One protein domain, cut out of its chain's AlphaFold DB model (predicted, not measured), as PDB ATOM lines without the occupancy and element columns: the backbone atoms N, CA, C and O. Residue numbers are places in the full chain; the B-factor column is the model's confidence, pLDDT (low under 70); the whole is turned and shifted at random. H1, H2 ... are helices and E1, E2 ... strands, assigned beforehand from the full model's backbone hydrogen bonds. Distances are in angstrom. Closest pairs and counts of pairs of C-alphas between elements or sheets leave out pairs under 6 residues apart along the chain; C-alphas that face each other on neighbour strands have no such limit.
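What this domain is: This is residues 50 to 213 and 220 to 230 of the 394 residues of the protein "ATP-dependent DNA helicase" of Pseudomonas aeruginosa (UniProt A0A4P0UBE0). Two lobes of short helices are set next to each other, each with a pair of short antiparallel strands: H1, H2, H3 and H4 about the hairpin of E1 and E2, and H5, H6, H7 and H10 about E3 and E4. H8 sits between the lobes and touches H2 and H3 of the first and H7 and H10 of the second, while H9 lies farthest out and touches no helix. The printed part has 175 residues, with ten named helices and four named strands in the order H1 H2 H3 E1 E2 H4 H5 H6 H7 E3 H8 H9 H10 E4; the class is mostly helix. The whole is compact, with a radius of gyration of the C-alphas of 15.6 A and spans of 45 by 45 by 27 A.

How they stand to each other: H1, residues 52 to 62, touches H3, residues 87 to 95, at a steep tilt of 65 degrees, the same way; their closest C-alphas, those of Ala 53 and Trp 89, are 5.3 A apart. H2, residues 70 to 78, is close to H1 but not clearly touching, the closest C-alphas being Leu 56 and Leu 78 at 7.4 A. E1, residues 99 to 102, and E2, residues 119 to 124, form an antiparallel hairpin, with N 100 and O 123 at 2.8 A within hydrogen-bond range. The C-alphas of Val 60 in H1 and Leu 122 in E2, the closest of these elements, are 6.5 A apart. H4, residues 125 to 135, touches no helix; its closest C-alpha to E1 is that of Arg 125, 5.0 A from Ile 99. H5, residues 145 to 156, touches H7, residues 173 to 185, with residues 146 to 151 alone, about perpendicular at 80 degrees, the C-alphas of Ala 147 and Ala 179 closest at 4.4 A. H6, residues 162 to 168, touches H5 about perpendicular at 85 degrees, the closest C-alphas being Val 153 and Asp 168 at 6.9 A. E3, residues 189 to 191, and E4, residues 226 to 229, are antiparallel neighbours, with N 228 and O 190 at 2.9 A within hydrogen-bond range. The closest C-alphas of E1 and E3 are those of Ala 102 and Asn 190, 6.0 A apart. H8, residues 194 to 201, is the hub: it touches H10, residues 221 to 224, with the C-alphas of Gly 196 and Ala 224 closest at 4.1 A. H8 touches H3 at Phe 194 and Asp 91, whose C-alphas are closest at 5.4 A. H8 only just touches H2, closest at Leu 201 and Ala 71, and H7, closest at Leu 200 and Gly 181, each with 3 pairs of C-alphas within 8 A. H9, residues 204 to 213, is close to H8 but not clearly touching, with the C-alphas of Thr 199 and Arg 207 closest at 7.0 A. Every O i to N i+4 pair is within hydrogen-bond range in H1, H3, H5, H6, H7, H8 and H9, against 2 of 5 in H2 and 3 of 7 in H4, where 0 of 6 and 6 of 8 O i to N i+3 pairs are; H10 is too short for an i+4 pair.

Where its parts are: H1 begins at C-alpha 52 (174.142, 218.304, 165.447), H8 at C-alpha 194 (175.968, 218.381, 148.678), and E4 ends at C-alpha 229 (167.515, 216.142, 136.143). From first to last C-alpha H7 measures 18.1 A, E2 17.1 A, H5 16.5 A and H4 16.4 A.

The domain as a whole: The C-alphas farthest apart, those of Gly 50 and His 170, are 45.5 A apart. Residues 214 to 219 are not printed; C-alphas 213 and 220 are 10.6 A apart across this cut. The link from E1 to E2, residues 103 to 118, is long. Residues 106 to 113 and 208 to 213 have pLDDT under 70.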
ATOM      1  N   GLY A  50     171.753 225.663 168.165       91.94
ATOM      2  CA  GLY A  50     171.748 224.223 168.392       91.94
ATOM      3  C   GLY A  50     173.017 223.566 167.842       91.94
ATOM      4  O   GLY A  50     173.826 224.197 167.154       91.94
ATOM      5  N   ARG A  51     173.189 222.279 168.143       92.62
ATOM      6  CA  ARG A  51     174.278 221.437 167.624       92.62
ATOM      7  C   ARG A  51     173.708 220.179 166.976       92.62
ATOM      8  O   ARG A  51     172.601 219.756 167.303       92.62
ATOM      9  N   GLY A  52     174.482 219.579 166.076       91.50
ATOM     10  CA  GLY A  52     174.142 218.304 165.447       91.50
ATOM     11  C   GLY A  52     173.158 218.395 164.276       91.50
ATOM     12  O   GLY A  52     172.692 219.468 163.878       91.50
ATOM     13  N   ALA A  53     172.846 217.225 163.713       90.31
ATOM     14  CA  ALA A  53     172.054 217.085 162.491       90.31
ATOM     15  C   ALA A  53     170.585 217.526 162.642       90.31
ATOM     16  O   ALA A  53     170.003 218.048 161.692       90.31
ATOM     17  N   GLU A  54     169.987 217.364 163.824       91.38
ATOM     18  CA  GLU A  54     168.606 217.800 164.082       91.38
ATOM     19  C   GLU A  54     168.486 219.327 164.048       91.38
ATOM     20  O   GLU A  54     167.617 219.867 163.364       91.38
ATOM     21  N   SER A  55     169.426 220.034 164.690       94.44
ATOM     22  CA  SER A  55     169.487 221.497 164.621       94.44
ATOM     23  C   SER A  55     169.680 221.987 163.188       94.44
ATOM     24  O   SER A  55     169.111 223.011 162.810       94.44
ATOM     25  N   LEU A  56     170.478 221.275 162.385       96.12
ATOM     26  CA  LEU A  56     170.659 221.599 160.975       96.12
ATOM     27  C   LEU A  56     169.344 221.483 160.195       96.12
ATOM     28  O   LEU A  56     169.033 222.380 159.415       96.12
ATOM     29  N   ALA A  57     168.565 220.419 160.415       94.81
ATOM     30  CA  ALA A  57     167.277 220.244 159.748       94.81
ATOM     31  C   ALA A  57     166.329 221.418 160.047       94.81
ATOM     32  O   ALA A  57     165.793 222.014 159.115       94.81
ATOM     33  N   THR A  58     166.214 221.833 161.315       95.25
ATOM     34  CA  THR A  58     165.391 222.993 161.698       95.25
ATOM     35  C   THR A  58     165.878 224.298 161.064       95.25
ATOM     36  O   THR A  58     165.066 225.103 160.614       95.25
ATOM     37  N   VAL A  59     167.197 224.522 160.991       96.94
ATOM     38  CA  VAL A  59     167.763 225.715 160.335       96.94
ATOM     39  C   VAL A  59     167.454 225.718 158.836       96.94
ATOM     40  O   VAL A  59     167.073 226.754 158.296       96.94
ATOM     41  N   VAL A  60     167.576 224.573 158.160       96.56
ATOM     42  CA  VAL A  60     167.244 224.456 156.731       96.56
ATOM     43  C   VAL A  60     165.749 224.677 156.490       96.56
ATOM     44  O   VAL A  60     165.394 225.390 155.558       96.56
ATOM     45  N   GLU A  61     164.871 224.147 157.345       95.44
ATOM     46  CA  GLU A  61     163.420 224.389 157.278       95.44
ATOM     47  C   GLU A  61     163.041 225.855 157.531       95.44
ATOM     48  O   GLU A  61     162.095 226.373 156.934       95.44
ATOM     49  N   GLN A  62     163.775 226.548 158.405       96.62
ATOM     50  CA  GLN A  62     163.591 227.980 158.641       96.62
ATOM     51  C   GLN A  62     164.106 228.825 157.468       96.62
ATOM     52  O   GLN A  62     163.549 229.883 157.173       96.62
ATOM     53  N   LEU A  63     165.158 228.357 156.787       97.19
ATOM     54  CA  LEU A  63     165.735 229.009 155.614       97.19
ATOM     55  C   LEU A  63     165.120 228.551 154.283       97.19
ATOM     56  O   LEU A  63     165.557 229.017 153.227       97.19
ATOM     57  N   GLU A  64     164.071 227.736 154.320       96.50
ATOM     58  CA  GLU A  64     163.398 227.159 153.158       96.50
ATOM     59  C   GLU A  64     163.039 228.209 152.091       96.50
ATOM     60  O   GLU A  64     162.323 229.171 152.352       96.50
ATOM     61  N   GLY A  65     163.533 228.037 150.867       94.00
ATOM     62  CA  GLY A  65     163.211 228.926 149.745       94.00
ATOM     63  C   GLY A  65     164.049 230.200 149.672       94.00
ATOM     64  O   GLY A  65     163.929 230.943 148.702       94.00
ATOM     65  N   PHE A  66     164.948 230.441 150.629       96.06
ATOM     66  CA  PHE A  66     165.882 231.558 150.517       96.06
ATOM     67  C   PHE A  66     167.038 231.206 149.624       96.06
ATOM     68  O   PHE A  66     167.592 230.109 149.675       96.06
ATOM     69  N   GLN A  67     167.393 232.182 148.808       93.25
ATOM     70  CA  GLN A  67     168.366 232.031 147.762       93.25
ATOM     71  C   GLN A  67     169.677 232.699 148.183       93.25
ATOM     72  O   GLN A  67     169.731 233.908 148.406       93.25
ATOM     73  N   ALA A  68     170.749 231.912 148.250       94.19
ATOM     74  CA  ALA A  68     172.085 232.398 148.580       94.19
ATOM     75  C   ALA A  68     173.144 231.795 147.660       94.19
ATOM     76  O   ALA A  68     172.930 230.747 147.048       94.19
ATOM     77  N   ALA A  69     174.297 232.460 147.561       93.06
ATOM     78  CA  ALA A  69     175.427 231.972 146.776       93.06
ATOM     79  C   ALA A  69     175.841 230.563 147.231       93.06
ATOM     80  O   ALA A  69     175.995 230.317 148.430       93.06
ATOM     81  N   ALA A  70     176.071 229.656 146.278       92.94
ATOM     82  CA  ALA A  70     176.420 228.264 146.557       92.94
ATOM     83  C   ALA A  70     177.605 228.121 147.521       92.94
ATOM     84  O   ALA A  70     177.559 227.314 148.446       92.94
ATOM     85  N   ALA A  71     178.635 228.956 147.354       93.06
ATOM     86  CA  ALA A  71     179.817 228.929 148.208       93.06
ATOM     87  C   ALA A  71     179.574 229.399 149.653       93.06
ATOM     88  O   ALA A  71     180.435 229.164 150.493       93.06
ATOM     89  N   ALA A  72     178.458 230.073 149.945       95.19
ATOM     90  CA  ALA A  72     178.202 230.688 151.246       95.19
ATOM     91  C   ALA A  72     177.314 229.843 152.174       95.19
ATOM     92  O   ALA A  72     177.268 230.107 153.374       95.19
ATOM     93  N   TRP A  73     176.623 228.824 151.649       96.31
ATOM     94  CA  TRP A  73     175.691 228.014 152.439       96.31
ATOM     95  C   TRP A  73     176.358 227.352 153.642       96.31
ATOM     96  O   TRP A  73     175.982 227.635 154.775       96.31
ATOM     97  N   GLU A  74     177.376 226.522 153.424       95.19
ATOM     98  CA  GLU A  74     178.049 225.832 154.528       95.19
ATOM     99  C   GLU A  74     178.886 226.790 155.382       95.19
ATOM    100  O   GLU A  74     178.777 226.774 156.604       95.19
ATOM    101  N   SER A  75     179.693 227.647 154.746       92.94
ATOM    102  CA  SER A  75     180.716 228.433 155.444       92.94
ATOM    103  C   SER A  75     180.206 229.699 156.127       92.94
ATOM    104  O   SER A  75     180.872 230.194 157.027       92.94
ATOM    105  N   GLU A  76     179.093 230.281 155.673       94.75
ATOM    106  CA  GLU A  76     178.617 231.579 156.175       94.75
ATOM    107  C   GLU A  76     177.199 231.523 156.754       94.75
ATOM    108  O   GLU A  76     176.918 232.260 157.695       94.75
ATOM    109  N   LEU A  77     176.310 230.661 156.241       96.44
ATOM    110  CA  LEU A  77     174.920 230.584 156.714       96.44
ATOM    111  C   LEU A  77     174.705 229.483 157.755       96.44
ATOM    112  O   LEU A  77     174.180 229.759 158.836       96.44
ATOM    113  N   LEU A  78     175.100 228.247 157.436       96.69
ATOM    114  CA  LEU A  78     174.888 227.082 158.297       96.69
ATOM    115  C   LEU A  78     175.856 227.080 159.482       96.69
ATOM    116  O   LEU A  78     175.405 226.967 160.620       96.69
ATOM    117  N   ALA A  79     177.153 227.310 159.243       94.88
ATOM    118  CA  ALA A  79     178.152 227.419 160.311       94.88
ATOM    119  C   ALA A  79     177.870 228.570 161.297       94.88
ATOM    120  O   ALA A  79     178.254 228.500 162.461       94.88
ATOM    121  N   ALA A  80     177.152 229.614 160.867       95.06
ATOM    122  CA  ALA A  80     176.754 230.708 161.749       95.06
ATOM    123  C   ALA A  80     175.576 230.353 162.678       95.06
ATOM    124  O   ALA A  80     175.397 231.015 163.700       95.06
ATOM    125  N   ARG A  81     174.775 229.329 162.340       95.88
ATOM    126  CA  ARG A  81     173.540 228.948 163.057       95.88
ATOM    127  C   ARG A  81     173.607 227.601 163.770       95.88
ATOM    128  O   ARG A  81     172.800 227.334 164.659       95.88
ATOM    129  N   VAL A  82     174.547 226.745 163.379       96.38
ATOM    130  CA  VAL A  82     174.748 225.411 163.951       96.38
ATOM    131  C   VAL A  82     176.153 225.344 164.534       96.38
ATOM    132  O   VAL A  82     177.137 225.495 163.812       96.38
ATOM    133  N   GLY A  83     176.242 225.128 165.847       93.88
ATOM    134  CA  GLY A  83     177.524 224.967 166.528       93.88
ATOM    135  C   GLY A  83     178.261 223.725 166.028       93.88
ATOM    136  O   GLY A  83     177.641 222.675 165.849       93.88
ATOM    137  N   ASP A  84     179.569 223.867 165.807       91.81
ATOM    138  CA  ASP A  84     180.465 222.810 165.321       91.81
ATOM    139  C   ASP A  84     179.941 222.118 164.047       91.81
ATOM    140  O   ASP A  84     179.971 220.894 163.922       91.81
ATOM    141  N   TYR A  85     179.411 222.914 163.106       94.94
ATOM    142  CA  TYR A  85     178.820 222.420 161.863       94.94
ATOM    143  C   TYR A  85     179.753 221.463 161.111       94.94
ATOM    144  O   TYR A  85     180.867 221.827 160.728       94.94
ATOM    145  N   ALA A  86     179.251 220.261 160.825       94.06
ATOM    146  CA  ALA A  86     179.950 219.270 160.027       94.06
ATOM    147  C   ALA A  86     179.224 219.010 158.697       94.06
ATOM    148  O   ALA A  86     178.051 218.633 158.666       94.06
ATOM    149  N   SER A  87     179.956 219.137 157.588       93.81
ATOM    150  CA  SER A  87     179.448 218.975 156.216       93.81
ATOM    151  C   SER A  87     178.688 217.668 155.956       93.81
ATOM    152  O   SER A  87     177.712 217.654 155.204       93.81
ATOM    153  N   HIS A  88     179.089 216.573 156.611       93.62
ATOM    154  CA  HIS A  88     178.454 215.266 156.433       93.62
ATOM    155  C   HIS A  88     176.992 215.231 156.911       93.62
ATOM    156  O   HIS A  88     176.220 214.410 156.419       93.62
ATOM    157  N   TRP A  89     176.576 216.126 157.819       95.75
ATOM    158  CA  TRP A  89     175.176 216.227 158.245       95.75
ATOM    159  C   TRP A  89     174.271 216.681 157.101       95.75
ATOM    160  O   TRP A  89     173.205 216.103 156.891       95.75
ATOM    161  N   LEU A  90     174.703 217.677 156.318       96.19
ATOM    162  CA  LEU A  90     173.947 218.116 155.144       96.19
ATOM    163  C   LEU A  90     173.926 217.020 154.076       96.19
ATOM    164  O   LEU A  90     172.879 216.744 153.495       96.19
ATOM    165  N   ASP A  91     175.056 216.340 153.877       95.12
ATOM    166  CA  ASP A  91     175.149 215.221 152.940       95.12
ATOM    167  C   ASP A  91     174.203 214.072 153.313       95.12
ATOM    168  O   ASP A  91     173.550 213.508 152.438       95.12
ATOM    169  N   GLN A  92     174.059 213.762 154.603       94.88
ATOM    170  CA  GLN A  92     173.113 212.759 155.094       94.88
ATOM    171  C   GLN A  92     171.648 213.190 154.911       94.88
ATOM    172  O   GLN A  92     170.806 212.371 154.531       94.88
ATOM    173  N   LEU A  93     171.324 214.467 155.140       95.50
ATOM    174  CA  LEU A  93     169.977 215.001 154.903       95.50
ATOM    175  C   LEU A  93     169.595 214.963 153.418       95.50
ATOM    176  O   LEU A  93     168.447 214.655 153.094       95.50
ATOM    177  N   CYS A  94     170.550 215.223 152.524       95.69
ATOM    178  CA  CYS A  94     170.346 215.076 151.087       95.69
ATOM    179  C   CYS A  94     170.197 213.607 150.682       95.69
ATOM    180  O   CYS A  94     169.222 213.247 150.019       95.69
ATOM    181  N   ARG A  95     171.087 212.733 151.168       94.44
ATOM    182  CA  ARG A  95     171.113 211.312 150.786       94.44
ATOM    183  C   ARG A  95     169.895 210.542 151.290       94.44
ATOM    184  O   ARG A  95     169.409 209.647 150.610       94.44
ATOM    185  N   SER A  96     169.364 210.921 152.454       94.94
ATOM    186  CA  SER A  96     168.091 210.399 152.977       94.94
ATOM    187  C   SER A  96     166.859 210.939 152.242       94.94
ATOM    188  O   SER A  96     165.740 210.520 152.527       94.94
ATOM    189  N   GLY A  97     167.036 211.884 151.316       93.31
ATOM    190  CA  GLY A  97     165.953 212.494 150.555       93.31
ATOM    191  C   GLY A  97     165.080 213.454 151.363       93.31
ATOM    192  O   GLY A  97     164.021 213.837 150.871       93.31
ATOM    193  N   ARG A  98     165.494 213.856 152.572       94.75
ATOM    194  CA  ARG A  98     164.767 214.847 153.383       94.75
ATOM    195  C   ARG A  98     164.924 216.247 152.810       94.75
ATOM    196  O   ARG A  98     163.939 216.970 152.686       94.75
ATOM    197  N   ILE A  99     166.150 216.602 152.429       96.31
ATOM    198  CA  ILE A  99     166.498 217.901 151.854       96.31
ATOM    199  C   ILE A  99     166.969 217.720 150.414       96.31
ATOM    200  O   ILE A  99     167.630 216.744 150.074       96.31
ATOM    201  N   VAL A 100     166.660 218.684 149.564       95.88
ATOM    202  CA  VAL A 100     167.199 218.805 148.216       95.88
ATOM    203  C   VAL A 100     167.846 220.173 148.067       95.88
ATOM    204  O   VAL A 100     167.298 221.184 148.510       95.88
ATOM    205  N   TRP A 101     169.019 220.209 147.447       96.19
ATOM    206  CA  TRP A 101     169.611 221.453 146.980       96.19
ATOM    207  C   TRP A 101     169.278 221.629 145.502       96.19
ATOM    208  O   TRP A 101     169.275 220.670 144.726       96.19
ATOM    209  N   ALA A 102     168.951 222.853 145.111       93.69
ATOM    210  CA  ALA A 102     168.629 223.173 143.730       93.69
ATOM    211  C   ALA A 102     168.917 224.642 143.451       93.69
ATOM    212  O   ALA A 102     168.964 225.474 144.357       93.69
ATOM    213  N   ARG A 103     169.047 224.989 142.177       91.38
ATOM    214  CA  ARG A 103     168.913 226.374 141.743       91.38
ATOM    215  C   ARG A 103     167.505 226.572 141.205       91.38
ATOM    216  O   ARG A 103     167.124 225.927 140.233       91.38
ATOM    217  N   LEU A 104     166.775 227.509 141.800       86.94
ATOM    218  CA  LEU A 104     165.557 228.034 141.200       86.94
ATOM    219  C   LEU A 104     165.950 229.213 140.306       86.94
ATOM    220  O   LEU A 104     166.633 230.135 140.760       86.94
ATOM    221  N   ALA A 105     165.609 229.143 139.020       71.50
ATOM    222  CA  ALA A 105     165.884 230.231 138.091       71.50
ATOM    223  C   ALA A 105     164.969 231.422 138.414       71.50
ATOM    224  O   ALA A 105     163.755 231.258 138.509       71.50
ATOM    225  N   GLY A 106     165.567 232.601 138.603       65.12
ATOM    226  CA  GLY A 106     164.824 233.849 138.770       65.12
ATOM    227  C   GLY A 106     164.237 234.359 137.456       65.12
ATOM    228  O   GLY A 106     164.368 233.723 136.409       65.12
ATOM    229  N   ARG A 107     163.611 235.539 137.501       58.41
ATOM    230  CA  ARG A 107     163.038 236.184 136.303       58.41
ATOM    231  C   ARG A 107     164.119 236.734 135.372       58.41
ATOM    232  O   ARG A 107     163.890 236.903 134.179       58.41
ATOM    233  N   SER A 108     165.302 237.009 135.918       54.09
ATOM    234  CA  SER A 108     166.468 237.416 135.139       54.09
ATOM    235  C   SER A 108     167.146 236.214 134.475       54.09
ATOM    236  O   SER A 108     167.282 235.151 135.089       54.09
ATOM    237  N   LYS A 109     167.617 236.393 133.230       52.44
ATOM    238  CA  LYS A 109     168.428 235.386 132.531       52.44
ATOM    239  C   LYS A 109     169.602 235.004 133.429       52.44
ATOM    240  O   LYS A 109     170.393 235.860 133.831       52.44
ATOM    241  N   ALA A 110     169.729 233.713 133.728       54.41
ATOM    242  CA  ALA A 110     170.946 233.187 134.315       54.41
ATOM    243  C   ALA A 110     172.068 233.387 133.288       54.41
ATOM    244  O   ALA A 110     172.232 232.582 132.379       54.41
ATOM    245  N   SER A 111     172.809 234.491 133.391       48.06
ATOM    246  CA  SER A 111     174.121 234.558 132.757       48.06
ATOM    247  C   SER A 111     174.967 233.469 133.414       48.06
ATOM    248  O   SER A 111     174.915 233.321 134.639       48.06
ATOM    249  N   GLY A 112     175.662 232.658 132.616       53.84
ATOM    250  CA  GLY A 112     176.529 231.561 133.063       53.84
ATOM    251  C   GLY A 112     177.739 232.057 133.859       53.84
ATOM    252  O   GLY A 112     178.882 231.911 133.439       53.84
ATOM    253  N   GLY A 113     177.486 232.713 134.989       63.22
ATOM    254  CA  GLY A 113     178.490 233.222 135.903       63.22
ATOM    255  C   GLY A 113     179.102 232.104 136.748       63.22
ATOM    256  O   GLY A 113     178.616 230.970 136.750       63.22
ATOM    257  N   PRO A 114     180.160 232.410 137.513       79.75
ATOM    258  CA  PRO A 114     180.855 231.413 138.314       79.75
ATOM    259  C   PRO A 114     179.897 230.652 139.238       79.75
ATOM    260  O   PRO A 114     179.138 231.260 139.999       79.75
ATOM    261  N   LEU A 115     179.996 229.318 139.245       85.06
ATOM    262  CA  LEU A 115     179.171 228.443 140.089       85.06
ATOM    263  C   LEU A 115     179.216 228.842 141.573       85.06
ATOM    264  O   LEU A 115     178.229 228.724 142.286       85.06
ATOM    265  N   ARG A 116     180.345 229.394 142.033       88.88
ATOM    266  CA  ARG A 116     180.511 229.882 143.411       88.88
ATOM    267  C   ARG A 116     179.499 230.950 143.807       88.88
ATOM    268  O   ARG A 116     179.016 230.935 144.937       88.88
ATOM    269  N   SER A 117     179.192 231.855 142.885       87.94
ATOM    270  CA  SER A 117     178.193 232.909 143.061       87.94
ATOM    271  C   SER A 117     176.798 232.484 142.627       87.94
ATOM    272  O   SER A 117     175.862 233.247 142.840       87.94
ATOM    273  N   ALA A 118     176.639 231.302 142.018       88.94
ATOM    274  CA  ALA A 118     175.342 230.842 141.561       88.94
ATOM    275  C   ALA A 118     174.400 230.741 142.766       88.94
ATOM    276  O   ALA A 118     174.694 230.008 143.715       88.94
ATOM    277  N   PRO A 119     173.279 231.479 142.763       91.56
ATOM    278  CA  PRO A 119     172.311 231.311 143.818       91.56
ATOM    279  C   PRO A 119     171.677 229.911 143.815       91.56
ATOM    280  O   PRO A 119     171.161 229.465 142.787       91.56
ATOM    281  N   ILE A 120     171.675 229.257 144.973       94.19
ATOM    282  CA  ILE A 120     171.005 227.979 145.234       94.19
ATOM    283  C   ILE A 120     170.088 228.114 146.453       94.19
ATOM    284  O   ILE A 120     170.263 229.009 147.285       94.19
ATOM    285  N   VAL A 121     169.142 227.191 146.560       96.06
ATOM    286  CA  VAL A 121     168.238 227.011 147.694       96.06
ATOM    287  C   VAL A 121     168.447 225.622 148.301       96.06
ATOM    288  O   VAL A 121     168.781 224.672 147.587       96.06
ATOM    289  N   LEU A 122     168.209 225.503 149.606       97.06
ATOM    290  CA  LEU A 122     168.011 224.228 150.297       97.06
ATOM    291  C   LEU A 122     166.531 224.114 150.665       97.06
ATOM    292  O   LEU A 122     165.974 225.034 151.262       97.06
ATOM    293  N   LEU A 123     165.892 223.011 150.280       95.88
ATOM    294  CA  LEU A 123     164.451 222.814 150.428       95.88
ATOM    295  C   LEU A 123     164.152 221.446 151.038       95.88
ATOM    296  O   LEU A 123     164.818 220.475 150.672       95.88
ATOM    297  N   PRO A 124     163.112 221.308 151.875       95.81
ATOM    298  CA  PRO A 124     162.522 220.005 152.126       95.81
ATOM    299  C   PRO A 124     162.058 219.399 150.798       95.81
ATOM    300  O   PRO A 124     161.336 220.037 150.029       95.81
ATOM    301  N   ARG A 125     162.475 218.164 150.498       93.75
ATOM    302  CA  ARG A 125     162.268 217.555 149.171       93.75
ATOM    303  C   ARG A 125     160.792 217.476 148.782       93.75
ATOM    304  O   ARG A 125     160.475 217.640 147.608       93.75
ATOM    305  N   ARG A 126     159.905 217.275 149.763       93.12
ATOM    306  CA  ARG A 126     158.447 217.238 149.568       93.12
ATOM    307  C   ARG A 126     157.870 218.557 149.036       93.12
ATOM    308  O   ARG A 126     156.920 218.523 148.267       93.12
ATOM    309  N   GLU A 127     158.490 219.692 149.365       94.50
ATOM    310  CA  GLU A 127     158.016 221.024 148.960       94.50
ATOM    311  C   GLU A 127     158.622 221.477 147.622       94.50
ATOM    312  O   GLU A 127     158.256 222.523 147.088       94.50
ATOM    313  N   LEU A 128     159.543 220.695 147.037       91.94
ATOM    314  CA  LEU A 128     160.234 221.050 145.792       91.94
ATOM    315  C   LEU A 128     159.256 221.381 144.655       91.94
ATOM    316  O   LEU A 128     159.534 222.280 143.860       91.94
ATOM    317  N   GLY A 129     158.117 220.687 144.581       90.69
ATOM    318  CA  GLY A 129     157.079 220.949 143.582       90.69
ATOM    319  C   GLY A 129     156.472 222.350 143.708       90.69
ATOM    320  O   GLY A 129     156.358 223.053 142.704       90.69
ATOM    321  N   LEU A 130     156.171 222.788 144.937       92.00
ATOM    322  CA  LEU A 130     155.604 224.113 145.219       92.00
ATOM    323  C   LEU A 130     156.584 225.229 144.840       92.00
ATOM    324  O   LEU A 130     156.205 226.198 144.186       92.00
ATOM    325  N   TRP A 131     157.864 225.065 145.182       91.88
ATOM    326  CA  TRP A 131     158.911 226.027 144.826       91.88
ATOM    327  C   TRP A 131     159.228 226.033 143.326       91.88
ATOM    328  O   TRP A 131     159.499 227.083 142.745       91.88
ATOM    329  N   SER A 132     159.161 224.875 142.667       88.19
ATOM    330  CA  SER A 132     159.365 224.776 141.216       88.19
ATOM    331  C   SER A 132     158.232 225.437 140.429       88.19
ATOM    332  O   SER A 132     158.483 225.979 139.354       88.19
ATOM    333  N   ALA A 133     157.014 225.484 140.982       87.88
ATOM    334  CA  ALA A 133     155.875 226.182 140.381       87.88
ATOM    335  C   ALA A 133     156.059 227.711 140.290       87.88
ATOM    336  O   ALA A 133     155.331 228.369 139.551       87.88
ATOM    337  N   LEU A 134     157.041 228.286 140.995       86.12
ATOM    338  CA  LEU A 134     157.382 229.711 140.905       86.12
ATOM    339  C   LEU A 134     158.289 230.039 139.703       86.12
ATOM    340  O   LEU A 134     158.447 231.205 139.359       86.12
ATOM    341  N   GLN A 135     158.855 229.030 139.026       79.56
ATOM    342  CA  GLN A 135     159.777 229.200 137.889       79.56
ATOM    343  C   GLN A 135     159.095 229.147 136.509       79.56
ATOM    344  O   GLN A 135     159.776 228.945 135.504       79.56
ATOM    345  N   ARG A 136     157.765 229.287 136.436       70.62
ATOM    346  CA  ARG A 136     156.981 229.090 135.196       70.62
ATOM    347  C   ARG A 136     157.447 229.954 134.026       70.62
ATOM    348  O   ARG A 136     157.494 229.466 132.905       70.62
ATOM    349  N   ASP A 137     157.836 231.191 134.314       70.88
ATOM    350  CA  ASP A 137     158.218 232.179 133.299       70.88
ATOM    351  C   ASP A 137     159.744 232.298 133.132       70.88
ATOM    352  O   ASP A 137     160.240 233.239 132.510       70.88
ATOM    353  N   ALA A 138     160.519 231.379 133.721       74.75
ATOM    354  CA  ALA A 138     161.972 231.425 133.619       74.75
ATOM    355  C   ALA A 138     162.411 231.052 132.191       74.75
ATOM    356  O   ALA A 138     162.039 229.975 131.714       74.75
ATOM    357  N   PRO A 139     163.245 231.874 131.525       76.31
ATOM    358  CA  PRO A 139     163.701 231.583 130.172       76.31
ATOM    359  C   PRO A 139     164.468 230.258 130.125       76.31
ATOM    360  O   PRO A 139     165.161 229.883 131.081       76.31
ATOM    361  N   GLU A 140     164.362 229.552 129.002       80.94
ATOM    362  CA  GLU A 140     165.220 228.399 128.748       80.94
ATOM    363  C   GLU A 140     166.675 228.882 128.578       80.94
ATOM    364  O   GLU A 140     166.927 229.820 127.818       80.94
ATOM    365  N   PRO A 141     167.633 228.308 129.326       82.19
ATOM    366  CA  PRO A 141     169.037 228.647 129.224       82.19
ATOM    367  C   PRO A 141     169.633 228.019 127.965       82.19
ATOM    368  O   PRO A 141     169.300 226.893 127.593       82.19
ATOM    369  N   GLU A 142     170.572 228.728 127.357       86.50
ATOM    370  CA  GLU A 142     171.446 228.168 126.332       86.50
ATOM    371  C   GLU A 142     172.487 227.274 127.015       86.50
ATOM    372  O   GLU A 142     173.132 227.694 127.977       86.50
ATOM    373  N   LEU A 143     172.605 226.031 126.548       90.94
ATOM    374  CA  LEU A 143     173.533 225.037 127.086       90.94
ATOM    375  C   LEU A 143     174.661 224.786 126.090       90.94
ATOM    376  O   LEU A 143     174.427 224.720 124.881       90.94
ATOM    377  N   SER A 144     175.869 224.554 126.593       94.12
ATOM    378  CA  SER A 144     176.955 224.021 125.782       94.12
ATOM    379  C   SER A 144     176.597 222.630 125.237       94.12
ATOM    380  O   SER A 144     175.850 221.885 125.880       94.12
ATOM    381  N   PRO A 145     177.167 222.207 124.091       95.88
ATOM    382  CA  PRO A 145     176.903 220.878 123.535       95.88
ATOM    383  C   PRO A 145     177.204 219.733 124.515       95.88
ATOM    384  O   PRO A 145     176.526 218.709 124.514       95.88
ATOM    385  N   ARG A 146     178.203 219.918 125.389       96.31
ATOM    386  CA  ARG A 146     178.580 218.937 126.418       96.31
ATOM    387  C   ARG A 146     177.551 218.881 127.544       96.31
ATOM    388  O   ARG A 146     177.134 217.791 127.922       96.31
ATOM    389  N   ALA A 147     177.110 220.035 128.046       95.06
ATOM    390  CA  ALA A 147     176.053 220.111 129.051       95.06
ATOM    391  C   ALA A 147     174.719 219.560 128.521       95.06
ATOM    392  O   ALA A 147     174.044 218.810 129.224       95.06
ATOM    393  N   ALA A 148     174.369 219.872 127.270       95.81
ATOM    394  CA  ALA A 148     173.182 219.336 126.610       95.81
ATOM    395  C   ALA A 148     173.217 217.800 126.526       95.81
ATOM    396  O   ALA A 148     172.246 217.163 126.921       95.81
ATOM    397  N   ARG A 149     174.356 217.216 126.123       96.94
ATOM    398  CA  ARG A 149     174.545 215.756 126.067       96.94
ATOM    399  C   ARG A 149     174.387 215.089 127.432       96.94
ATOM    400  O   ARG A 149     173.674 214.102 127.551       96.94
ATOM    401  N   VAL A 150     175.009 215.633 128.479       97.12
ATOM    402  CA  VAL A 150     174.864 215.089 129.844       97.12
ATOM    403  C   VAL A 150     173.407 215.151 130.308       97.12
ATOM    404  O   VAL A 150     172.908 214.219 130.936       97.12
ATOM    405  N   LEU A 151     172.699 216.238 129.988       95.75
ATOM    406  CA  LEU A 151     171.284 216.378 130.326       95.75
ATOM    407  C   LEU A 151     170.390 215.400 129.547       95.75
ATOM    408  O   LEU A 151     169.379 214.958 130.089       95.75
ATOM    409  N   GLU A 152     170.733 215.087 128.300       95.69
ATOM    410  CA  GLU A 152     170.049 214.090 127.471       95.69
ATOM    411  C   GLU A 152     170.205 212.683 128.053       95.69
ATOM    412  O   GLU A 152     169.195 212.058 128.369       95.69
ATOM    413  N   VAL A 153     171.436 212.263 128.366       96.81
ATOM    414  CA  VAL A 153     171.714 210.985 129.053       96.81
ATOM    415  C   VAL A 153     170.895 210.866 130.344       96.81
ATOM    416  O   VAL A 153     170.195 209.880 130.563       96.81
ATOM    417  N   LEU A 154     170.884 211.917 131.172       96.44
ATOM    418  CA  LEU A 154     170.099 211.962 132.412       96.44
ATOM    419  C   LEU A 154     168.577 211.887 132.199       96.44
ATOM    420  O   LEU A 154     167.848 211.479 133.106       96.44
ATOM    421  N   ARG A 155     168.069 212.332 131.045       94.75
ATOM    422  CA  ARG A 155     166.642 212.246 130.699       94.75
ATOM    423  C   ARG A 155     166.263 210.856 130.208       94.75
ATOM    424  O   ARG A 155     165.163 210.413 130.523       94.75
ATOM    425  N   GLU A 156     167.148 210.205 129.463       95.19
ATOM    426  CA  GLU A 156     166.917 208.881 128.882       95.19
ATOM    427  C   GLU A 156     167.103 207.763 129.910       95.19
ATOM    428  O   GLU A 156     166.237 206.905 130.059       95.19
ATOM    429  N   GLN A 157     168.207 207.800 130.657       93.69
ATOM    430  CA  GLN A 157     168.602 206.738 131.586       93.69
ATOM    431  C   GLN A 157     168.154 207.012 133.028       93.69
ATOM    432  O   GLN A 157     168.076 206.107 133.860       93.69
ATOM    433  N   GLY A 158     167.808 208.264 133.337       93.12
ATOM    434  CA  GLY A 158     167.420 208.689 134.675       93.12
ATOM    435  C   GLY A 158     168.612 209.043 135.567       93.12
ATOM    436  O   GLY A 158     169.678 209.454 135.107       93.12
ATOM    437  N   ALA A 159     168.396 208.970 136.883       95.12
ATOM    438  CA  ALA A 159     169.387 209.409 137.860       95.12
ATOM    439  C   ALA A 159     170.583 208.445 137.912       95.12
ATOM    440  O   ALA A 159     170.407 207.288 138.292       95.12
ATOM    441  N   SER A 160     171.779 208.947 137.607       96.31
ATOM    442  CA  SER A 160     172.969 208.126 137.332       96.31
ATOM    443  C   SER A 160     174.174 208.590 138.152       96.31
ATOM    444  O   SER A 160     174.265 209.764 138.536       96.31
ATOM    445  N   PHE A 161     175.096 207.681 138.472       95.81
ATOM    446  CA  PHE A 161     176.327 208.031 139.186       95.81
ATOM    447  C   PHE A 161     177.320 208.758 138.268       95.81
ATOM    448  O   PHE A 161     177.208 208.741 137.046       95.81
ATOM    449  N   PHE A 162     178.307 209.434 138.862       94.25
ATOM    450  CA  PHE A 162     179.268 210.238 138.102       94.25
ATOM    451  C   PHE A 162     180.076 209.423 137.077       94.25
ATOM    452  O   PHE A 162     180.257 209.880 135.952       94.25
ATOM    453  N   ASP A 163     180.554 208.234 137.453       92.50
ATOM    454  CA  ASP A 163     181.387 207.416 136.564       92.50
ATOM    455  C   ASP A 163     180.566 206.810 135.408       92.50
ATOM    456  O   ASP A 163     181.051 206.775 134.279       92.50
ATOM    457  N   GLU A 164     179.307 206.429 135.663       94.44
ATOM    458  CA  GLU A 164     178.339 205.987 134.641       94.44
ATOM    459  C   GLU A 164     178.086 207.112 133.626       94.44
ATOM    460  O   GLU A 164     178.354 206.954 132.438       94.44
ATOM    461  N   LEU A 165     177.748 208.318 134.107       95.00
ATOM    462  CA  LEU A 165     177.543 209.485 133.242       95.00
ATOM    463  C   LEU A 165     178.755 209.823 132.371       95.00
ATOM    464  O   LEU A 165     178.588 210.299 131.249       95.00
ATOM    465  N   GLY A 166     179.972 209.620 132.880       94.19
ATOM    466  CA  GLY A 166     181.195 209.840 132.107       94.19
ATOM    467  C   GLY A 166     181.332 208.862 130.945       94.19
ATOM    468  O   GLY A 166     181.721 209.268 129.846       94.19
ATOM    469  N   GLN A 167     180.975 207.597 131.179       95.19
ATOM    470  CA  GLN A 167     180.977 206.551 130.161       95.19
ATOM    471  C   GLN A 167     179.886 206.801 129.116       95.19
ATOM    472  O   GLN A 167     180.207 206.857 127.929       95.19
ATOM    473  N   ASP A 168     178.649 207.040 129.555       95.06
ATOM    474  CA  ASP A 168     177.478 207.208 128.686       95.06
ATOM    475  C   ASP A 168     177.523 208.503 127.861       95.06
ATOM    476  O   ASP A 168     177.181 208.516 126.680       95.06
ATOM    477  N   ALA A 169     178.004 209.610 128.439       95.38
ATOM    478  CA  ALA A 169     178.167 210.869 127.705       95.38
ATOM    479  C   ALA A 169     179.452 210.916 126.851       95.38
ATOM    480  O   ALA A 169     179.652 211.880 126.095       95.38
ATOM    481  N   HIS A 170     180.328 209.911 126.978       95.81
ATOM    482  CA  HIS A 170     181.666 209.859 126.383       95.81
ATOM    483  C   HIS A 170     182.493 211.124 126.673       95.81
ATOM    484  O   HIS A 170     183.023 211.763 125.759       95.81
ATOM    485  N   LEU A 171     182.569 211.518 127.948       95.44
ATOM    486  CA  LEU A 171     183.287 212.714 128.398       95.44
ATOM    487  C   LEU A 171     184.436 212.355 129.336       95.44
ATOM    488  O   LEU A 171     184.323 211.480 130.193       95.44
ATOM    489  N   LEU A 172     185.534 213.106 129.235       93.56
ATOM    490  CA  LEU A 172     186.581 213.047 130.249       93.56
ATOM    491  C   LEU A 172     186.062 213.626 131.573       93.56
ATOM    492  O   LEU A 172     185.227 214.532 131.590       93.56
ATOM    493  N   ARG A 173     186.623 213.176 132.700       90.38
ATOM    494  CA  ARG A 173     186.240 213.618 134.055       90.38
ATOM    495  C   ARG A 173     186.126 215.140 134.194       90.38
ATOM    496  O   ARG A 173     185.106 215.638 134.657       90.38
ATOM    497  N   SER A 174     187.141 215.884 133.753       89.69
ATOM    498  CA  SER A 174     187.145 217.353 133.825       89.69
ATOM    499  C   SER A 174     186.074 218.001 132.945       89.69
ATOM    500  O   SER A 174     185.552 219.064 133.274       89.69
ATOM    501  N   GLU A 175     185.747 217.384 131.809       93.50
ATOM    502  CA  GLU A 175     184.697 217.865 130.912       93.50
ATOM    503  C   GLU A 175     183.316 217.618 131.514       93.50
ATOM    504  O   GLU A 175     182.471 218.511 131.460       93.50
ATOM    505  N   LEU A 176     183.119 216.459 132.150       94.38
ATOM    506  CA  LEU A 176     181.900 216.135 132.882       94.38
ATOM    507  C   LEU A 176     181.708 217.052 134.098       94.38
ATOM    508  O   LEU A 176     180.612 217.567 134.295       94.38
ATOM    509  N   GLU A 177     182.758 217.331 134.877       92.62
ATOM    510  CA  GLU A 177     182.695 218.305 135.977       92.62
ATOM    511  C   GLU A 177     182.262 219.693 135.494       92.62
ATOM    512  O   GLU A 177     181.400 220.325 136.107       92.62
ATOM    513  N   ASN A 178     182.839 220.172 134.388       92.12
ATOM    514  CA  ASN A 178     182.479 221.467 133.816       92.12
ATOM    515  C   ASN A 178     181.031 221.473 133.304       92.12
ATOM    516  O   ASN A 178     180.298 222.419 133.589       92.12
ATOM    517  N   ALA A 179     180.603 220.407 132.619       94.44
ATOM    518  CA  ALA A 179     179.232 220.249 132.139       94.44
ATOM    519  C   ALA A 179     178.218 220.213 133.296       94.44
ATOM    520  O   ALA A 179     177.210 220.916 133.258       94.44
ATOM    521  N   LEU A 180     178.497 219.462 134.365       94.56
ATOM    522  CA  LEU A 180     177.655 219.423 135.564       94.56
ATOM    523  C   LEU A 180     177.641 220.774 136.287       94.56
ATOM    524  O   LEU A 180     176.580 221.229 136.709       94.56
ATOM    525  N   GLY A 181     178.786 221.453 136.390       92.81
ATOM    526  CA  GLY A 181     178.871 222.804 136.946       92.81
ATOM    527  C   GLY A 181     178.014 223.812 136.179       92.81
ATOM    528  O   GLY A 181     177.287 224.593 136.797       92.81
ATOM    529  N   GLU A 182     178.038 223.752 134.848       92.62
ATOM    530  CA  GLU A 182     177.168 224.543 133.976       92.62
ATOM    531  C   GLU A 182     175.691 224.205 134.223       92.62
ATOM    532  O   GLU A 182     174.905 225.100 134.541       92.62
ATOM    533  N   LEU A 183     175.317 222.921 134.192       92.62
ATOM    534  CA  LEU A 183     173.941 222.469 134.423       92.62
ATOM    535  C   LEU A 183     173.406 222.870 135.807       92.62
ATOM    536  O   LEU A 183     172.237 223.247 135.931       92.62
ATOM    537  N   VAL A 184     174.237 222.842 136.852       92.56
ATOM    538  CA  VAL A 184     173.866 223.352 138.181       92.56
ATOM    539  C   VAL A 184     173.688 224.871 138.145       92.56
ATOM    540  O   VAL A 184     172.707 225.388 138.686       92.56
ATOM    541  N   SER A 185     174.594 225.595 137.480       89.56
ATOM    542  CA  SER A 185     174.541 227.059 137.374       89.56
ATOM    543  C   SER A 185     173.279 227.572 136.673       89.56
ATOM    544  O   SER A 185     172.853 228.695 136.940       89.56
ATOM    545  N   VAL A 186     172.637 226.741 135.847       88.56
ATOM    546  CA  VAL A 186     171.354 227.037 135.188       88.56
ATOM    547  C   VAL A 186     170.153 226.302 135.809       88.56
ATOM    548  O   VAL A 186     169.019 226.466 135.358       88.56
ATOM    549  N   GLY A 187     170.373 225.505 136.861       90.25
ATOM    550  CA  GLY A 187     169.317 224.824 137.617       90.25
ATOM    551  C   GLY A 187     168.632 223.702 136.843       90.25
ATOM    552  O   GLY A 187     167.410 223.576 136.885       90.25
ATOM    553  N   ARG A 188     169.410 222.922 136.086       91.25
ATOM    554  CA  ARG A 188     168.930 221.763 135.316       91.25
ATOM    555  C   ARG A 188     169.179 220.428 136.002       91.25
ATOM    556  O   ARG A 188     168.448 219.485 135.719       91.25
ATOM    557  N   VAL A 189     170.155 220.351 136.900       94.06
ATOM    558  CA  VAL A 189     170.498 219.119 137.621       94.06
ATOM    559  C   VAL A 189     170.697 219.377 139.108       94.06
ATOM    560  O   VAL A 189     171.014 220.494 139.527       94.06
ATOM    561  N   ASN A 190     170.525 218.323 139.895       94.75
ATOM    562  CA  ASN A 190     170.928 218.228 141.292       94.75
ATOM    563  C   ASN A 190     171.586 216.862 141.553       94.75
ATOM    564  O   ASN A 190     171.669 216.031 140.649       94.75
ATOM    565  N   ALA A 191     172.050 216.635 142.782       95.00
ATOM    566  CA  ALA A 191     172.580 215.343 143.208       95.00
ATOM    567  C   ALA A 191     172.048 214.935 144.588       95.00
ATOM    568  O   ALA A 191     171.592 215.779 145.365       95.00
ATOM    569  N   ASP A 192     172.156 213.644 144.907       94.25
ATOM    570  CA  ASP A 192     171.742 213.066 146.194       94.25
ATOM    571  C   ASP A 192     172.593 213.553 147.393       94.25
ATOM    572  O   ASP A 192     172.239 213.305 148.541       94.25
ATOM    573  N   SER A 193     173.704 214.264 147.179       95.00
ATOM    574  CA  SER A 193     174.544 214.844 148.240       95.00
ATOM    575  C   SER A 193     175.077 216.229 147.860       95.00
ATOM    576  O   SER A 193     175.253 216.550 146.684       95.00
ATOM    577  N   PHE A 194     175.345 217.069 148.865       94.81
ATOM    578  CA  PHE A 194     175.968 218.381 148.678       94.81
ATOM    579  C   PHE A 194     177.477 218.278 148.384       94.81
ATOM    580  O   PHE A 194     178.056 219.201 147.811       94.81
ATOM    581  N   ALA A 195     178.113 217.143 148.693       92.81
ATOM    582  CA  ALA A 195     179.522 216.860 148.417       92.81
ATOM    583  C   ALA A 195     179.908 217.075 146.948       92.81
ATOM    584  O   ALA A 195     180.998 217.581 146.657       92.81
ATOM    585  N   GLY A 196     178.995 216.771 146.023       90.88
ATOM    586  CA  GLY A 196     179.214 217.029 144.608       90.88
ATOM    587  C   GLY A 196     179.355 218.511 144.291       90.88
ATOM    588  O   GLY A 196     180.340 218.938 143.689       90.88
ATOM    589  N   LEU A 197     178.420 219.320 144.788       92.12
ATOM    590  CA  LEU A 197     178.489 220.770 144.645       92.12
ATOM    591  C   LEU A 197     179.733 221.338 145.341       92.12
ATOM    592  O   LEU A 197     180.439 222.156 144.759       92.12
ATOM    593  N   ARG A 198     180.058 220.853 146.544       92.56
ATOM    594  CA  ARG A 198     181.265 221.240 147.290       92.56
ATOM    595  C   ARG A 198     182.540 221.050 146.464       92.56
ATOM    596  O   ARG A 198     183.379 221.949 146.436       92.56
ATOM    597  N   THR A 199     182.649 219.934 145.743       90.38
ATOM    598  CA  THR A 199     183.780 219.640 144.847       90.38
ATOM    599  C   THR A 199     183.838 220.625 143.676       90.38
ATOM    600  O   THR A 199     184.884 221.229 143.425       90.38
ATOM    601  N   LEU A 200     182.705 220.878 143.013       89.88
ATOM    602  CA  LEU A 200     182.623 221.821 141.889       89.88
ATOM    603  C   LEU A 200     182.945 223.273 142.292       89.88
ATOM    604  O   LEU A 200     183.438 224.058 141.481       89.88
ATOM    605  N   LEU A 201     182.708 223.640 143.555       89.44
ATOM    606  CA  LEU A 201     183.026 224.966 144.088       89.44
ATOM    607  C   LEU A 201     184.531 225.197 144.291       89.44
ATOM    608  O   LEU A 201     184.958 226.354 144.381       89.44
ATOM    609  N   MET A 202     185.352 224.146 144.381       85.88
ATOM    610  CA  MET A 202     186.797 224.279 144.583       85.88
ATOM    611  C   MET A 202     187.501 224.787 143.311       85.88
ATOM    612  O   MET A 202     187.054 224.491 142.204       85.88
ATOM    613  N   PRO A 203     188.616 225.534 143.420       81.56
ATOM    614  CA  PRO A 203     189.474 225.831 142.272       81.56
ATOM    615  C   PRO A 203     190.043 224.547 141.653       81.56
ATOM    616  O   PRO A 203     190.381 223.624 142.397       81.56
ATOM    617  N   ALA A 204     190.211 224.512 140.328       76.12
ATOM    618  CA  ALA A 204     190.689 223.333 139.595       76.12
ATOM    619  C   ALA A 204     192.009 222.760 140.161       76.12
ATOM    620  O   ALA A 204     192.108 221.558 140.401       76.12
ATOM    621  N   ASP A 205     192.973 223.619 140.511       74.44
ATOM    622  CA  ASP A 205     194.255 223.190 141.098       74.44
ATOM    623  C   ASP A 205     194.090 222.471 142.443       74.44
ATOM    624  O   ASP A 205     194.811 221.521 142.761       74.44
ATOM    625  N   LYS A 206     193.134 222.928 143.263       75.12
ATOM    626  CA  LYS A 206     192.841 222.307 144.560       75.12
ATOM    627  C   LYS A 206     192.106 220.983 144.381       75.12
ATOM    628  O   LYS A 206     192.392 220.064 145.145       75.12
ATOM    629  N   ARG A 207     191.235 220.871 143.370       72.50
ATOM    630  CA  ARG A 207     190.571 219.607 143.010       72.50
ATOM    631  C   ARG A 207     191.601 218.550 142.622       72.50
ATOM    632  O   ARG A 207     191.673 217.522 143.284       72.50
ATOM    633  N   SER A 208     192.496 218.860 141.682       69.56
ATOM    634  CA  SER A 208     193.534 217.917 141.232       69.56
ATOM    635  C   SER A 208     194.466 217.456 142.365       69.56
ATOM    636  O   SER A 208     194.865 216.293 142.440       69.56
ATOM    637  N   ARG A 209     194.801 218.347 143.310       69.31
ATOM    638  CA  ARG A 209     195.589 217.976 144.501       69.31
ATOM    639  C   ARG A 209     194.822 217.082 145.472       69.31
ATOM    640  O   ARG A 209     195.438 216.198 146.068       69.31
ATOM    641  N   GLN A 210     193.527 217.328 145.666       68.50
ATOM    642  CA  GLN A 210     192.684 216.488 146.511       68.50
ATOM    643  C   GLN A 210     192.545 215.092 145.907       68.50
ATOM    644  O   GLN A 210     192.759 214.128 146.629       68.50
ATOM    645  N   GLU A 211     192.350 214.982 144.593       65.38
ATOM    646  CA  GLU A 211     192.299 213.699 143.876       65.38
ATOM    647  C   GLU A 211     193.571 212.867 144.056       65.38
ATOM    648  O   GLU A 211     193.514 211.670 144.327       65.38
ATOM    649  N   ARG A 212     194.750 213.498 143.967       63.94
ATOM    650  CA  ARG A 212     196.028 212.795 144.185       63.94
ATOM    651  C   ARG A 212     196.179 212.273 145.615       63.94
ATOM    652  O   ARG A 212     196.905 211.303 145.823       63.94
ATOM    653  N   ARG A 213     195.533 212.927 146.587       61.53
ATOM    654  CA  ARG A 213     195.573 212.569 148.012       61.53
ATOM    655  C   ARG A 213     194.465 211.596 148.415       61.53
ATOM    656  O   ARG A 213     194.702 210.784 149.299       61.53
ATOM    657  N   GLY A 220     185.324 213.552 146.878       75.06
ATOM    658  CA  GLY A 220     185.372 213.848 145.449       75.06
ATOM    659  C   GLY A 220     184.007 213.839 144.776       75.06
ATOM    660  O   GLY A 220     182.958 213.801 145.419       75.06
ATOM    661  N   MET A 221     184.032 213.857 143.445       83.31
ATOM    662  CA  MET A 221     182.820 213.939 142.635       83.31
ATOM    663  C   MET A 221     181.938 212.673 142.742       83.31
ATOM    664  O   MET A 221     180.725 212.749 142.561       83.31
ATOM    665  N   GLN A 222     182.526 211.529 143.116       83.06
ATOM    666  CA  GLN A 222     181.806 210.270 143.351       83.06
ATOM    667  C   GLN A 222     180.934 210.281 144.621       83.06
ATOM    668  O   GLN A 222     179.919 209.590 144.675       83.06
ATOM    669  N   ASP A 223     181.256 211.111 145.620       84.06
ATOM    670  CA  ASP A 223     180.471 211.184 146.865       84.06
ATOM    671  C   ASP A 223     179.153 211.952 146.709       84.06
ATOM    672  O   ASP A 223     178.315 211.952 147.618       84.06
ATOM    673  N   ALA A 224     178.947 212.585 145.549       87.38
ATOM    674  CA  ALA A 224     177.709 213.270 145.189       87.38
ATOM    675  C   ALA A 224     176.488 212.338 145.160       87.38
ATOM    676  O   ALA A 224     175.356 212.821 145.190       87.38
ATOM    677  N   GLY A 225     176.708 211.021 145.117       91.69
ATOM    678  CA  GLY A 225     175.662 210.047 144.844       91.69
ATOM    679  C   GLY A 225     175.222 210.135 143.385       91.69
ATOM    680  O   GLY A 225     176.043 210.370 142.497       91.69
ATOM    681  N   ARG A 226     173.925 209.949 143.138       94.94
ATOM    682  CA  ARG A 226     173.369 210.043 141.787       94.94
ATOM    683  C   ARG A 226     173.061 211.488 141.443       94.94
ATOM    684  O   ARG A 226     172.496 212.224 142.255       94.94
ATOM    685  N   TRP A 227     173.392 211.859 140.220       96.00
ATOM    686  CA  TRP A 227     172.956 213.087 139.585       96.00
ATOM    687  C   TRP A 227     171.610 212.859 138.918       96.00
ATOM    688  O   TRP A 227     171.389 211.814 138.314       96.00
ATOM    689  N   ALA A 228     170.708 213.829 139.018       95.38
ATOM    690  CA  ALA A 228     169.371 213.724 138.457       95.38
ATOM    691  C   ALA A 228     168.956 215.030 137.767       95.38
ATOM    692  O   ALA A 228     169.362 216.119 138.194       95.38
ATOM    693  N   PRO A 229     168.117 214.954 136.719       93.62
ATOM    694  CA  PRO A 229     167.515 216.142 136.143       93.62
ATOM    695  C   PRO A 229     166.520 216.748 137.138       93.62
ATOM    696  O   PRO A 229     165.689 216.055 137.734       93.62
ATOM    697  N   LEU A 230     166.570 218.069 137.301       88.94
ATOM    698  CA  LEU A 230     165.614 218.788 138.129       88.94
ATOM    699  C   LEU A 230     164.270 218.845 137.394       88.94
ATOM    700  O   LEU A 230     164.140 219.479 136.344       88.94
TER     701      LEU A 230